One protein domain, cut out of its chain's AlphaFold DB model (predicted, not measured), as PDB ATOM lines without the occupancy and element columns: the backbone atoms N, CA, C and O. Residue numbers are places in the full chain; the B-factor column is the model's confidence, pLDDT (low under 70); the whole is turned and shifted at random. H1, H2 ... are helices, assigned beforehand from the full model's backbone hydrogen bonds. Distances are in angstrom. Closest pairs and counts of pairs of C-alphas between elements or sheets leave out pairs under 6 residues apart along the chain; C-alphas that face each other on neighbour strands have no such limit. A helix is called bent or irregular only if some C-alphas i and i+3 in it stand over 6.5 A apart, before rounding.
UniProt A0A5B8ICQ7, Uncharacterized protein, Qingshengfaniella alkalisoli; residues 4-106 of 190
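This is residues 4 to 106 of the 190 residues of an uncharacterized protein of Qingshengfaniella alkalisoli (UniProt A0A5B8ICQ7). Two long helices, H1 and H3, cross at a slant in a loose model, with a shorter helix near each end: H2, about perpendicular to H1, meets residues 27 to 34 of H1 with its residues 56 to 57 at one end, and H4 lies at the other end, touching no helix. A long stretch with no named element, residues 4 to 17, runs from the end where H4 lies to the start of H1. The printed part has 103 residues with four named helices, in the order H1, H2, H3, H4, and no named strand; the class is all helix, with 61 residues in the helices. The whole is loose, with a radius of gyration of the C-alphas of 18.5 A, and only just flat, spanning 51 by 34 by 18 A.

The printed part begins at Ile 4, whose C-alpha is at (61.089, -25.688, 46.136). After residues 4 to 17, H1 takes residues 18 to 36, 26.8 A from first to last C-alpha, beginning with C-alpha 18 at (36.146, -38.044, 37.866). H2 follows with residues 47 to 59, 18.7 A long. H3, the longest helix with 21 residues, takes residues 64 to 84 and measures 30.7 A. H4 takes residues 92 to 99 and measures 10.7 A, ending with C-alpha 99 at (52.933, -36.660, 41.560).

H1 touches both H2 and H3. With residues 18 to 26 alone, H1 touches H3; the closest C-alphas are those of Glu 22 and Ala 74, 5.3 A apart. H1 and H3 run opposite ways at a steep tilt of 50 degrees, with their centres 13.1 A apart. With residues 27 to 34 alone, H1 touches H2, which meets it with residues 56 to 57 alone; the closest C-alphas are those of Arg 30 and Leu 57, 5.7 A apart. The lines of H1 and H2 are about perpendicular, at 81 degrees. H2 and H3 are apart, though they follow each other in the chain. H4 is apart from H1, H2 and H3. In H1, H2, H3 and H4 every pair of O i and N i+4 is within hydrogen-bond range. No helix is bent.

The two C-alphas farthest apart are those of Gly 38 and Arg 106, at 54.1 A, while the first and last printed C-alphas, of Ile 4 and Arg 106, are 6.7 A apart. The printed part has no cut. The link from H2 to H3 is tight, with 4 residues; those from H1 to H2 and from H3 to H4 are short, with 10 and 7 residues. The mean pLDDT of the printed part is 88.3, and no printed residue is under 70.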
ATOM      1  N   ILE A   4      61.306 -26.763  47.113       87.94
ATOM      2  CA  ILE A   4      61.089 -25.688  46.136       87.94
ATOM      3  C   ILE A   4      60.128 -26.125  45.042       87.94
ATOM      4  O   ILE A   4      60.095 -27.291  44.647       87.94
ATOM      5  N   LYS A   5      59.367 -25.169  44.513       84.62
ATOM      6  CA  LYS A   5      58.578 -25.393  43.305       84.62
ATOM      7  C   LYS A   5      59.537 -25.665  42.143       84.62
ATOM      8  O   LYS A   5      60.393 -24.832  41.862       84.62
ATOM      9  N   PHE A   6      59.410 -26.828  41.505       84.19
ATOM     10  CA  PHE A   6      60.320 -27.251  40.432       84.19
ATOM     11  C   PHE A   6      59.762 -26.968  39.027       84.19
ATOM     12  O   PHE A   6      60.535 -26.768  38.097       84.19
ATOM     13  N   ILE A   7      58.433 -26.888  38.880       85.31
ATOM     14  CA  ILE A   7      57.746 -26.521  37.632       85.31
ATOM     15  C   ILE A   7      56.569 -25.587  37.902       85.31
ATOM     16  O   ILE A   7      55.944 -25.628  38.964       85.31
ATOM     17  N   ALA A   8      56.220 -24.770  36.910       83.19
ATOM     18  CA  ALA A   8      54.990 -23.986  36.897       83.19
ATOM     19  C   ALA A   8      53.792 -24.856  36.467       83.19
ATOM     20  O   ALA A   8      53.230 -24.660  35.396       83.19
ATOM     21  N   ALA A   9      53.421 -25.827  37.303       84.81
ATOM     22  CA  ALA A   9      52.273 -26.703  37.075       84.81
ATOM     23  C   ALA A   9      51.362 -26.774  38.304       84.81
ATOM     24  O   ALA A   9      51.791 -26.471  39.423       84.81
ATOM     25  N   SER A  10      50.122 -27.199  38.075       83.44
ATOM     26  CA  SER A  10      49.129 -27.453  39.120       83.44
ATOM     27  C   SER A  10      48.732 -28.921  39.095       83.44
ATOM     28  O   SER A  10      48.266 -29.428  38.075       83.44
ATOM     29  N   PHE A  11      48.890 -29.607  40.216       82.88
ATOM     30  CA  PHE A  11      48.493 -31.003  40.349       82.88
ATOM     31  C   PHE A  11      47.020 -31.083  40.778       82.88
ATOM     32  O   PHE A  11      46.525 -30.202  41.473       82.88
ATOM     33  N   LEU A  12      46.295 -32.118  40.346       77.31
ATOM     34  CA  LEU A  12      44.914 -32.358  40.796       77.31
ATOM     35  C   LEU A  12      44.929 -32.817  42.243       77.31
ATOM     36  O   LEU A  12      45.665 -33.750  42.540       77.31
ATOM     37  N   GLU A  13      44.163 -32.200  43.134       76.56
ATOM     38  CA  GLU A  13      44.173 -32.587  44.547       76.56
ATOM     39  C   GLU A  13      43.739 -34.055  44.746       76.56
ATOM     40  O   GLU A  13      42.908 -34.568  43.980       76.56
ATOM     41  N   PRO A  14      44.293 -34.764  45.748       70.31
ATOM     42  CA  PRO A  14      43.783 -36.074  46.142       70.31
ATOM     43  C   PRO A  14      42.276 -35.992  46.432       70.31
ATOM     44  O   PRO A  14      41.819 -35.072  47.106       70.31
ATOM     45  N   GLY A  15      41.488 -36.935  45.906       72.12
ATOM     46  CA  GLY A  15      40.021 -36.892  46.021       72.12
ATOM     47  C   GLY A  15      39.323 -35.978  45.002       72.12
ATOM     48  O   GLY A  15      38.145 -35.658  45.156       72.12
ATOM     49  N   GLU A  16      40.024 -35.541  43.951       80.62
ATOM     50  CA  GLU A  16      39.430 -34.866  42.793       80.62
ATOM     51  C   GLU A  16      39.442 -35.733  41.527       80.62
ATOM     52  O   GLU A  16      39.718 -35.248  40.425       80.62
ATOM     53  N   THR A  17      39.146 -37.027  41.655       86.19
ATOM     54  CA  THR A  17      38.950 -37.892  40.484       86.19
ATOM     55  C   THR A  17      37.626 -37.587  39.775       86.19
ATOM     56  O   THR A  17      36.751 -36.896  40.303       86.19
ATOM     57  N   GLU A  18      37.443 -38.115  38.558       89.50
ATOM     58  CA  GLU A  18      36.146 -38.044  37.866       89.50
ATOM     59  C   GLU A  18      35.018 -38.608  38.743       89.50
ATOM     60  O   GLU A  18      33.961 -37.986  38.830       89.50
ATOM     61  N   LEU A  19      35.278 -39.719  39.441       90.31
ATOM     62  CA  LEU A  19      34.320 -40.369  40.332       90.31
ATOM     63  C   LEU A  19      33.988 -39.500  41.550       90.31
ATOM     64  O   LEU A  19      32.823 -39.398  41.926       90.31
ATOM     65  N   ASP A  20      34.981 -38.842  42.149       92.00
ATOM     66  CA  ASP A  20      34.751 -37.960  43.300       92.00
ATOM     67  C   ASP A  20      33.909 -36.745  42.906       92.00
ATOM     68  O   ASP A  20      32.976 -36.356  43.612       92.00
ATOM     69  N   ILE A  21      34.192 -36.159  41.740       92.94
ATOM     70  CA  ILE A  21      33.405 -35.048  41.200       92.94
ATOM     71  C   ILE A  21      31.990 -35.513  40.847       92.94
ATOM     72  O   ILE A  21      31.028 -34.798  41.131       92.94
ATOM     73  N   GLU A  22      31.846 -36.698  40.255       94.50
ATOM     74  CA  GLU A  22      30.544 -37.292  39.960       94.50
ATOM     75  C   GLU A  22      29.725 -37.494  41.239       94.50
ATOM     76  O   GLU A  22      28.602 -36.997  41.309       94.50
ATOM     77  N   ARG A  23      30.309 -38.103  42.279       92.75
ATOM     78  CA  ARG A  23      29.677 -38.279  43.598       92.75
ATOM     79  C   ARG A  23      29.269 -36.950  44.219       92.75
ATOM     80  O   ARG A  23      28.155 -36.821  44.719       92.75
ATOM     81  N   ARG A  24      30.127 -35.927  44.150       93.00
ATOM     82  CA  ARG A  24      29.804 -34.574  44.639       93.00
ATOM     83  C   ARG A  24      28.634 -33.959  43.878       93.00
ATOM     84  O   ARG A  24      27.769 -33.332  44.488       93.00
ATOM     85  N   PHE A  25      28.584 -34.126  42.557       95.00
ATOM     86  CA  PHE A  25      27.459 -33.639  41.763       95.00
ATOM     87  C   PHE A  25      26.176 -34.431  42.017       95.00
ATOM     88  O   PHE A  25      25.104 -33.829  42.029       95.00
ATOM     89  N   GLU A  26      26.272 -35.741  42.236       94.69
ATOM     90  CA  GLU A  26      25.141 -36.581  42.625       94.69
ATOM     91  C   GLU A  26      24.574 -36.136  43.970       94.69
ATOM     92  O   GLU A  26      23.380 -35.859  44.074       94.69
ATOM     93  N   TRP A  27      25.438 -35.975  44.971       92.88
ATOM     94  CA  TRP A  27      25.065 -35.493  46.296       92.88
ATOM     95  C   TRP A  27      24.385 -34.125  46.233       92.88
ATOM     96  O   TRP A  27      23.322 -33.912  46.813       92.88
ATOM     97  N   HIS A  28      24.953 -33.201  45.456       93.38
ATOM     98  CA  HIS A  28      24.356 -31.887  45.246       93.38
ATOM     99  C   HIS A  28      22.991 -31.971  44.542       93.38
ATOM    100  O   HIS A  28      22.058 -31.271  44.925       93.38
ATOM    101  N   LEU A  29      22.839 -32.851  43.547       94.12
ATOM    102  CA  LEU A  29      21.561 -33.064  42.870       94.12
ATOM    103  C   LEU A  29      20.493 -33.628  43.817       94.12
ATOM    104  O   LEU A  29      19.346 -33.188  43.748       94.12
ATOM    105  N   ARG A  30      20.859 -34.565  44.701       93.69
ATOM    106  CA  ARG A  30      19.960 -35.105  45.733       93.69
ATOM    107  C   ARG A  30      19.485 -33.997  46.667       93.69
ATOM    108  O   ARG A  30      18.282 -33.846  46.836       93.69
ATOM    109  N   LYS A  31      20.393 -33.141  47.151       91.38
ATOM    110  CA  LYS A  31      20.036 -31.976  47.984       91.38
ATOM    111  C   LYS A  31      19.022 -31.055  47.303       91.38
ATOM    112  O   LYS A  31      18.031 -30.675  47.914       91.38
ATOM    113  N   LEU A  32      19.239 -30.730  46.027       91.38
ATOM    114  CA  LEU A  32      18.312 -29.883  45.266       91.38
ATOM    115  C   LEU A  32      16.920 -30.513  45.114       91.38
ATOM    116  O   LEU A  32      15.929 -29.790  45.047       91.38
ATOM    117  N   ARG A  33      16.840 -31.844  45.032       91.44
ATOM    118  CA  ARG A  33      15.569 -32.571  44.942       91.44
ATOM    119  C   ARG A  33      14.870 -32.673  46.284       91.44
ATOM    120  O   ARG A  33      13.700 -32.346  46.330       91.44
ATOM    121  N   ALA A  34      15.590 -33.015  47.352       89.81
ATOM    122  CA  ALA A  34      15.055 -33.057  48.711       89.81
ATOM    123  C   ALA A  34      14.324 -31.753  49.058       89.81
ATOM    124  O   ALA A  34      13.152 -31.769  49.415       89.81
ATOM    125  N   VAL A  35      14.982 -30.612  48.824       87.38
ATOM    126  CA  VAL A  35      14.387 -29.286  49.054       87.38
ATOM    127  C   VAL A  35      13.167 -29.043  48.160       87.38
ATOM    128  O   VAL A  35      12.175 -28.478  48.608       87.38
ATOM    129  N   LYS A  36      13.213 -29.473  46.893       88.50
ATOM    130  CA  LYS A  36      12.086 -29.330  45.960       88.50
ATOM    131  C   LYS A  36      10.882 -30.192  46.359       88.50
ATOM    132  O   LYS A  36       9.748 -29.758  46.178       88.50
ATOM    133  N   ASP A  37      11.139 -31.387  46.873       87.81
ATOM    134  CA  ASP A  37      10.132 -32.369  47.268       87.81
ATOM    135  C   ASP A  37       9.600 -32.101  48.693       87.81
ATOM    136  O   ASP A  37       8.757 -32.842  49.190       87.81
ATOM    137  N   GLY A  38      10.046 -31.010  49.335       86.12
ATOM    138  CA  GLY A  38       9.553 -30.544  50.633       86.12
ATOM    139  C   GLY A  38      10.214 -31.204  51.845       86.12
ATOM    140  O   GLY A  38       9.722 -31.040  52.957       86.12
ATOM    141  N   VAL A  39      11.318 -31.932  51.655       86.25
ATOM    142  CA  VAL A  39      12.095 -32.514  52.758       86.25
ATOM    143  C   VAL A  39      12.748 -31.388  53.561       86.25
ATOM    144  O   VAL A  39      13.433 -30.529  52.993       86.25
ATOM    145  N   SER A  40      12.566 -31.414  54.882       83.31
ATOM    146  CA  SER A  40      13.165 -30.443  55.803       83.31
ATOM    147  C   SER A  40      14.693 -30.425  55.665       83.31
ATOM    148  O   SER A  40      15.313 -31.480  55.845       83.31
ATOM    149  N   PRO A  41      15.302 -29.259  55.360       84.00
ATOM    150  CA  PRO A  41      16.751 -29.112  55.271       84.00
ATOM    151  C   PRO A  41      17.458 -29.518  56.564       84.00
ATOM    152  O   PRO A  41      16.872 -29.423  57.638       84.00
ATOM    153  N   LEU A  42      18.729 -29.895  56.435       86.31
ATOM    154  CA  LEU A  42      19.616 -30.163  57.565       86.31
ATOM    155  C   LEU A  42      19.667 -28.974  58.536       86.31
ATOM    156  O   LEU A  42      19.993 -27.852  58.127       86.31
ATOM    157  N   VAL A  43      19.420 -29.250  59.811       86.56
ATOM    158  CA  VAL A  43      19.695 -28.358  60.933       86.56
ATOM    159  C   VAL A  43      21.187 -28.465  61.279       86.56
ATOM    160  O   VAL A  43      21.686 -29.567  61.505       86.56
ATOM    161  N   PRO A  44      21.941 -27.351  61.280       83.62
ATOM    162  CA  PRO A  44      23.352 -27.378  61.654       83.62
ATOM    163  C   PRO A  44      23.563 -27.877  63.091       83.62
ATOM    164  O   PRO A  44      22.771 -27.549  63.971       83.62
ATOM    165  N   ASP A  45      24.662 -28.601  63.319       83.31
ATOM    166  CA  ASP A  45      25.119 -29.099  64.630       83.31
ATOM    167  C   ASP A  45      24.181 -30.093  65.348       83.31
ATOM    168  O   ASP A  45      24.359 -30.368  66.536       83.31
ATOM    169  N   ASP A  46      23.231 -30.689  64.625       89.19
ATOM    170  CA  ASP A  46      22.383 -31.779  65.114       89.19
ATOM    171  C   ASP A  46      22.788 -33.111  64.457       89.19
ATOM    172  O   ASP A  46      22.558 -33.345  63.270       89.19
ATOM    173  N   LEU A  47      23.423 -33.989  65.242       83.56
ATOM    174  CA  LEU A  47      23.907 -35.293  64.775       83.56
ATOM    175  C   LEU A  47      22.766 -36.244  64.382       83.56
ATOM    176  O   LEU A  47      22.923 -37.025  63.441       83.56
ATOM    177  N   GLU A  48      21.636 -36.202  65.091       83.69
ATOM    178  CA  GLU A  48      20.478 -37.050  64.781       83.69
ATOM    179  C   GLU A  48      19.810 -36.574  63.487       83.69
ATOM    180  O   GLU A  48      19.471 -37.390  62.620       83.69
ATOM    181  N   ASP A  49      19.711 -35.256  63.300       86.31
ATOM    182  CA  ASP A  49      19.202 -34.674  62.059       86.31
ATOM    183  C   ASP A  49      20.144 -34.919  60.867       86.31
ATOM    184  O   ASP A  49      19.681 -35.109  59.741       86.31
ATOM    185  N   GLU A  50      21.461 -34.996  61.090       86.38
ATOM    186  CA  GLU A  50      22.442 -35.322  60.049       86.38
ATOM    187  C   GLU A  50      22.284 -36.758  59.526       86.38
ATOM    188  O   GLU A  50      22.347 -36.995  58.314       86.38
ATOM    189  N   LEU A  51      22.020 -37.716  60.420       86.75
ATOM    190  CA  LEU A  51      21.693 -39.100  60.064       86.75
ATOM    191  C   LEU A  51      20.392 -39.176  59.259       86.75
ATOM    192  O   LEU A  51      20.411 -39.712  58.146       86.75
ATOM    193  N   ARG A  52      19.302 -38.573  59.761       90.44
ATOM    194  CA  ARG A  52      18.013 -38.484  59.046       90.44
ATOM    195  C   ARG A  52      18.202 -37.887  57.653       90.44
ATOM    196  O   ARG A  52      17.760 -38.455  56.658       90.44
ATOM    197  N   TRP A  53      18.884 -36.748  57.573       87.12
ATOM    198  CA  TRP A  53      19.103 -36.039  56.319       87.12
ATOM    199  C   TRP A  53      19.887 -36.885  55.314       87.12
ATOM    200  O   TRP A  53      19.557 -36.909  54.128       87.12
ATOM    201  N   ASN A  54      20.909 -37.614  55.765       87.56
ATOM    202  CA  ASN A  54      21.642 -38.529  54.897       87.56
ATOM    203  C   ASN A  54      20.737 -39.654  54.376       87.56
ATOM    204  O   ASN A  54      20.762 -39.923  53.174       87.56
ATOM    205  N   GLU A  55      19.921 -40.273  55.233       88.06
ATOM    206  CA  GLU A  55      18.957 -41.308  54.833       88.06
ATOM    207  C   GLU A  55      17.947 -40.792  53.801       88.06
ATOM    208  O   GLU A  55      17.781 -41.410  52.745       88.06
ATOM    209  N   ASP A  56      17.365 -39.614  54.041       87.88
ATOM    210  CA  ASP A  56      16.445 -38.948  53.115       87.88
ATOM    211  C   ASP A  56      17.104 -38.723  51.743       87.88
ATOM    212  O   ASP A  56      16.522 -39.000  50.690       87.88
ATOM    213  N   LEU A  57      18.367 -38.281  51.723       89.81
ATOM    214  CA  LEU A  57      19.128 -38.121  50.484       89.81
ATOM    215  C   LEU A  57      19.458 -39.458  49.808       89.81
ATOM    216  O   LEU A  57      19.554 -39.504  48.577       89.81
ATOM    217  N   TYR A  58      19.666 -40.540  50.561       87.06
ATOM    218  CA  TYR A  58      19.889 -41.881  50.006       87.06
ATOM    219  C   TYR A  58      18.630 -42.492  49.394       87.06
ATOM    220  O   TYR A  58      18.744 -43.182  48.377       87.06
ATOM    221  N   ALA A  59      17.454 -42.184  49.940       88.19
ATOM    222  CA  ALA A  59      16.172 -42.630  49.406       88.19
ATOM    223  C   ALA A  59      15.841 -42.004  48.036       88.19
ATOM    224  O   ALA A  59      15.096 -42.584  47.239       88.19
ATOM    225  N   LEU A  60      16.415 -40.838  47.713       88.62
ATOM    226  CA  LEU A  60      16.161 -40.154  46.447       88.62
ATOM    227  C   LEU A  60      16.769 -40.887  45.246       88.62
ATOM    228  O   LEU A  60      17.982 -40.918  45.025       88.62
ATOM    229  N   HIS A  61      15.889 -41.394  44.384       87.06
ATOM    230  CA  HIS A  61      16.290 -42.096  43.175       87.06
ATOM    231  C   HIS A  61      16.917 -41.159  42.122       87.06
ATOM    232  O   HIS A  61      16.325 -40.168  41.672       87.06
ATOM    233  N   ILE A  62      18.117 -41.519  41.659       89.19
ATOM    234  CA  ILE A  62      18.799 -40.862  40.539       89.19
ATOM    235  C   ILE A  62      18.508 -41.632  39.255       89.19
ATOM    236  O   ILE A  62      18.895 -42.789  39.110       89.19
ATOM    237  N   ARG A  63      17.847 -40.961  38.305       92.25
ATOM    238  CA  ARG A  63      17.491 -41.556  37.014       92.25
ATOM    239  C   ARG A  63      18.750 -41.771  36.181       92.25
ATOM    240  O   ARG A  63      19.691 -40.982  36.250       92.25
ATOM    241  N   GLU A  64      18.712 -42.749  35.286       91.88
ATOM    242  CA  GLU A  64      19.851 -43.058  34.413       91.88
ATOM    243  C   GLU A  64      20.293 -41.855  33.558       91.88
ATOM    244  O   GLU A  64      21.474 -41.526  33.474       91.88
ATOM    245  N   LYS A  65      19.332 -41.085  33.029       94.31
ATOM    246  CA  LYS A  65      19.610 -39.836  32.294       94.31
ATOM    247  C   LYS A  65      20.382 -38.811  33.132       94.31
ATOM    248  O   LYS A  65      21.183 -38.044  32.589       94.31
ATOM    249  N   ASP A  66      20.126 -38.766  34.438       93.88
ATOM    250  CA  ASP A  66      20.854 -37.885  35.343       93.88
ATOM    251  C   ASP A  66      22.274 -38.397  35.542       93.88
ATOM    252  O   ASP A  66      23.196 -37.607  35.370       93.88
ATOM    253  N   ARG A  67      22.469 -39.703  35.769       92.94
ATOM    254  CA  ARG A  67      23.807 -40.316  35.863       92.94
ATOM    255  C   ARG A  67      24.667 -39.989  34.647       92.94
ATOM    256  O   ARG A  67      25.738 -39.404  34.789       92.94
ATOM    257  N   THR A  68      24.150 -40.206  33.435       95.12
ATOM    258  CA  THR A  68      24.869 -39.850  32.198       95.12
ATOM    259  C   THR A  68      25.233 -38.357  32.152       95.12
ATOM    260  O   THR A  68      26.321 -37.966  31.712       95.12
ATOM    261  N   LYS A  69      24.333 -37.479  32.614       96.19
ATOM    262  CA  LYS A  69      24.570 -36.029  32.662       96.19
ATOM    263  C   LYS A  69      25.630 -35.657  33.701       96.19
ATOM    264  O   LYS A  69      26.433 -34.764  33.414       96.19
ATOM    265  N   LEU A  70      25.622 -36.299  34.868       95.50
ATOM    266  CA  LEU A  70      26.589 -36.109  35.948       95.50
ATOM    267  C   LEU A  70      27.986 -36.536  35.498       95.50
ATOM    268  O   LEU A  70      28.891 -35.701  35.502       95.50
ATOM    269  N   GLN A  71      28.120 -37.750  34.963       95.25
ATOM    270  CA  GLN A  71      29.372 -38.266  34.412       95.25
ATOM    271  C   GLN A  71      29.937 -37.342  33.322       95.25
ATOM    272  O   GLN A  71      31.097 -36.928  33.359       95.25
ATOM    273  N   ARG A  72      29.102 -36.908  32.364       96.50
ATOM    274  CA  ARG A  72      29.525 -35.963  31.313       96.50
ATOM    275  C   ARG A  72      30.035 -34.638  31.890       96.50
ATOM    276  O   ARG A  72      30.981 -34.058  31.353       96.50
ATOM    277  N   ARG A  73      29.400 -34.125  32.949       96.31
ATOM    278  CA  ARG A  73      29.827 -32.888  33.621       96.31
ATOM    279  C   ARG A  73      31.138 -33.094  34.375       96.31
ATOM    280  O   ARG A  73      32.025 -32.258  34.219       96.31
ATOM    281  N   ALA A  74      31.288 -34.199  35.104       95.50
ATOM    282  CA  ALA A  74      32.516 -34.540  35.819       95.50
ATOM    283  C   ALA A  74      33.712 -34.619  34.857       95.50
ATOM    284  O   ALA A  74      34.705 -33.910  35.035       95.50
ATOM    285  N   ARG A  75      33.549 -35.331  33.732       94.06
ATOM    286  CA  ARG A  75      34.530 -35.376  32.632       94.06
ATOM    287  C   ARG A  75      34.932 -33.996  32.136       94.06
ATOM    288  O   ARG A  75      36.107 -33.743  31.881       94.06
ATOM    289  N   ARG A  76      33.965 -33.091  31.962       94.69
ATOM    290  CA  ARG A  76      34.234 -31.734  31.467       94.69
ATOM    291  C   ARG A  76      35.092 -30.936  32.448       94.69
ATOM    292  O   ARG A  76      35.997 -30.237  31.999       94.69
ATOM    293  N   VAL A  77      34.834 -31.070  33.748       92.50
ATOM    294  CA  VAL A  77      35.622 -30.407  34.798       92.50
ATOM    295  C   VAL A  77      37.050 -30.939  34.829       92.50
ATOM    296  O   VAL A  77      37.981 -30.141  34.754       92.50
ATOM    297  N   ILE A  78      37.238 -32.262  34.840       90.19
ATOM    298  CA  ILE A  78      38.576 -32.873  34.796       90.19
ATOM    299  C   ILE A  78      39.346 -32.418  33.556       90.19
ATOM    300  O   ILE A  78      40.490 -31.985  33.668       90.19
ATOM    301  N   ARG A  79      38.720 -32.432  32.371       89.31
ATOM    302  CA  ARG A  79      39.368 -31.958  31.137       89.31
ATOM    303  C   ARG A  79      39.769 -30.488  31.212       89.31
ATOM    304  O   ARG A  79      40.851 -30.142  30.750       89.31
ATOM    305  N   ALA A  80      38.918 -29.623  31.763       89.31
ATOM    306  CA  ALA A  80      39.244 -28.208  31.925       89.31
ATOM    307  C   ALA A  80      40.425 -28.012  32.888       89.31
ATOM    308  O   ALA A  80      41.362 -27.287  32.565       89.31
ATOM    309  N   ARG A  81      40.433 -28.725  34.020       88.69
ATOM    310  CA  ARG A  81      41.542 -28.702  34.985       88.69
ATOM    311  C   ARG A  81      42.848 -29.208  34.378       88.69
ATOM    312  O   ARG A  81      43.870 -28.552  34.520       88.69
ATOM    313  N   MET A  82      42.804 -30.305  33.622       85.75
ATOM    314  CA  MET A  82      43.973 -30.840  32.913       85.75
ATOM    315  C   MET A  82      44.521 -29.883  31.846       85.75
ATOM    316  O   MET A  82      45.721 -29.864  31.604       85.75
ATOM    317  N   LYS A  83      43.669 -29.073  31.206       86.62
ATOM    318  CA  LYS A  83      44.136 -28.030  30.279       86.62
ATOM    319  C   LYS A  83      44.854 -26.891  31.003       86.62
ATOM    320  O   LYS A  83      45.809 -26.350  30.466       86.62
ATOM    321  N   MET A  84      44.410 -26.544  32.211       86.75
ATOM    322  CA  MET A  84      45.012 -25.477  33.021       86.75
ATOM    323  C   MET A  84      46.224 -25.938  33.842       86.75
ATOM    324  O   MET A  84      46.989 -25.099  34.303       86.75
ATOM    325  N   SER A  85      46.416 -27.246  34.039       86.56
ATOM    326  CA  SER A  85      47.470 -27.778  34.915       86.56
ATOM    327  C   SER A  85      48.890 -27.571  34.393       86.56
ATOM    328  O   SER A  85      49.836 -27.718  35.160       86.56
ATOM    329  N   GLY A  86      49.058 -27.307  33.094       86.62
ATOM    330  CA  GLY A  86      50.360 -27.352  32.422       86.62
ATOM    331  C   GLY A  86      50.884 -28.776  32.182       86.62
ATOM    332  O   GLY A  86      51.882 -28.944  31.493       86.62
ATOM    333  N   LEU A  87      50.186 -29.810  32.674       87.44
ATOM    334  CA  LEU A  87      50.571 -31.225  32.563       87.44
ATOM    335  C   LEU A  87      49.756 -31.985  31.506       87.44
ATOM    336  O   LEU A  87      49.914 -33.191  31.352       87.44
ATOM    337  N   GLY A  88      48.853 -31.309  30.788       84.81
ATOM    338  CA  GLY A  88      47.944 -31.952  29.833       84.81
ATOM    339  C   GLY A  88      48.628 -32.611  28.629       84.81
ATOM    340  O   GLY A  88      48.020 -33.468  27.998       84.81
ATOM    341  N   HIS A  89      49.871 -32.225  28.325       87.25
ATOM    342  CA  HIS A  89      50.684 -32.808  27.253       87.25
ATOM    343  C   HIS A  89      51.378 -34.117  27.662       87.25
ATOM    344  O   HIS A  89      51.869 -34.842  26.803       87.25
ATOM    345  N   LEU A  90      51.434 -34.412  28.962       89.38
ATOM    346  CA  LEU A  90      52.124 -35.578  29.493       89.38
ATOM    347  C   LEU A  90      51.235 -36.820  29.453       89.38
ATOM    348  O   LEU A  90      50.009 -36.752  29.619       89.38
ATOM    349  N   SER A  91      51.874 -37.981  29.316       89.19
ATOM    350  CA  SER A  91      51.185 -39.261  29.447       89.19
ATOM    351  C   SER A  91      50.594 -39.431  30.858       89.19
ATOM    352  O   SER A  91      50.837 -38.644  31.780       89.19
ATOM    353  N   ALA A  92      49.724 -40.425  31.047       84.44
ATOM    354  CA  ALA A  92      49.204 -40.729  32.384       84.44
ATOM    355  C   ALA A  92      50.317 -41.180  33.343       84.44
ATOM    356  O   ALA A  92      50.297 -40.794  34.512       84.44
ATOM    357  N   ASP A  93      51.288 -41.941  32.841       87.62
ATOM    358  CA  ASP A  93      52.384 -42.472  33.645       87.62
ATOM    359  C   ASP A  93      53.389 -41.381  34.018       87.62
ATOM    360  O   ASP A  93      53.756 -41.288  35.187       87.62
ATOM    361  N   ASP A  94      53.723 -40.470  33.098       89.06
ATOM    362  CA  ASP A  94      54.591 -39.321  33.399       89.06
ATOM    363  C   ASP A  94      53.968 -38.412  34.462       89.06
ATOM    364  O   ASP A  94      54.632 -37.971  35.400       89.06
ATOM    365  N   ARG A  95      52.657 -38.162  34.367       86.38
ATOM    366  CA  ARG A  95      51.934 -37.400  35.395       86.38
ATOM    367  C   ARG A  95      51.987 -38.091  36.747       86.38
ATOM    368  O   ARG A  95      52.181 -37.417  37.754       86.38
ATOM    369  N   ARG A  96      51.830 -39.417  36.771       86.06
ATOM    370  CA  ARG A  96      51.923 -40.207  38.003       86.06
ATOM    371  C   ARG A  96      53.341 -40.160  38.579       86.06
ATOM    372  O   ARG A  96      53.489 -40.023  39.787       86.06
ATOM    373  N   ALA A  97      54.370 -40.197  37.733       87.50
ATOM    374  CA  ALA A  97      55.761 -40.051  38.156       87.50
ATOM    375  C   ALA A  97      56.041 -38.669  38.775       87.50
ATOM    376  O   ALA A  97      56.755 -38.571  39.773       87.50
ATOM    377  N   LEU A  98      55.441 -37.603  38.234       88.50
ATOM    378  CA  LEU A  98      55.577 -36.247  38.774       88.50
ATOM    379  C   LEU A  98      54.775 -36.005  40.059       88.50
ATOM    380  O   LEU A  98      55.059 -35.037  40.763       88.50
ATOM    381  N   ASP A  99      53.801 -36.853  40.393       84.88
ATOM    382  CA  ASP A  99      52.933 -36.660  41.560       84.88
ATOM    383  C   ASP A  99      53.719 -36.643  42.883       84.88
ATOM    384  O   ASP A  99      53.419 -35.865  43.787       84.88
ATOM    385  N   GLY A 100      54.822 -37.400  42.957       84.94
ATOM    386  CA  GLY A 100      55.747 -37.366  44.098       84.94
ATOM    387  C   GLY A 100      56.427 -36.006  44.326       84.94
ATOM    388  O   GLY A 100      56.981 -35.764  45.400       84.94
ATOM    389  N   LEU A 101      56.374 -35.105  43.341       87.94
ATOM    390  CA  LEU A 101      56.924 -33.750  43.395       87.94
ATOM    391  C   LEU A 101      55.842 -32.665  43.527       87.94
ATOM    392  O   LEU A 101      56.163 -31.479  43.422       87.94
ATOM    393  N   ARG A 102      54.581 -33.039  43.787       86.12
ATOM    394  CA  ARG A 102      53.447 -32.120  44.002       86.12
ATOM    395  C   ARG A 102      53.763 -30.979  44.965       86.12
ATOM    396  O   ARG A 102      53.517 -29.818  44.658       86.12
ATOM    397  N   ASP A 103      54.362 -31.315  46.103       85.94
ATOM    398  CA  ASP A 103      54.716 -30.352  47.152       85.94
ATOM    399  C   ASP A 103      56.058 -29.642  46.896       85.94
ATOM    400  O   ASP A 103      56.610 -28.981  47.781       85.94
ATOM    401  N   GLY A 104      56.639 -29.839  45.716       88.38
ATOM    402  CA  GLY A 104      57.965 -29.371  45.352       88.38
ATOM    403  C   GLY A 104      59.076 -30.404  45.550       88.38
ATOM    404  O   GLY A 104      58.937 -31.422  46.232       88.38
ATOM    405  N   ALA A 105      60.224 -30.101  44.947       89.50
ATOM    406  CA  ALA A 105      61.429 -30.910  45.021       89.50
ATOM    407  C   ALA A 105      62.195 -30.629  46.318       89.50
ATOM    408  O   ALA A 105      62.365 -29.472  46.718       89.50
ATOM    409  N   ARG A 106      62.676 -31.690  46.971       89.88
ATOM    410  CA  ARG A 106      63.550 -31.578  48.145       89.88
ATOM    411  C   ARG A 106      64.933 -31.125  47.697       89.88
ATOM    412  O   ARG A 106      65.503 -31.709  46.782       89.88
TER     413      ARG A 106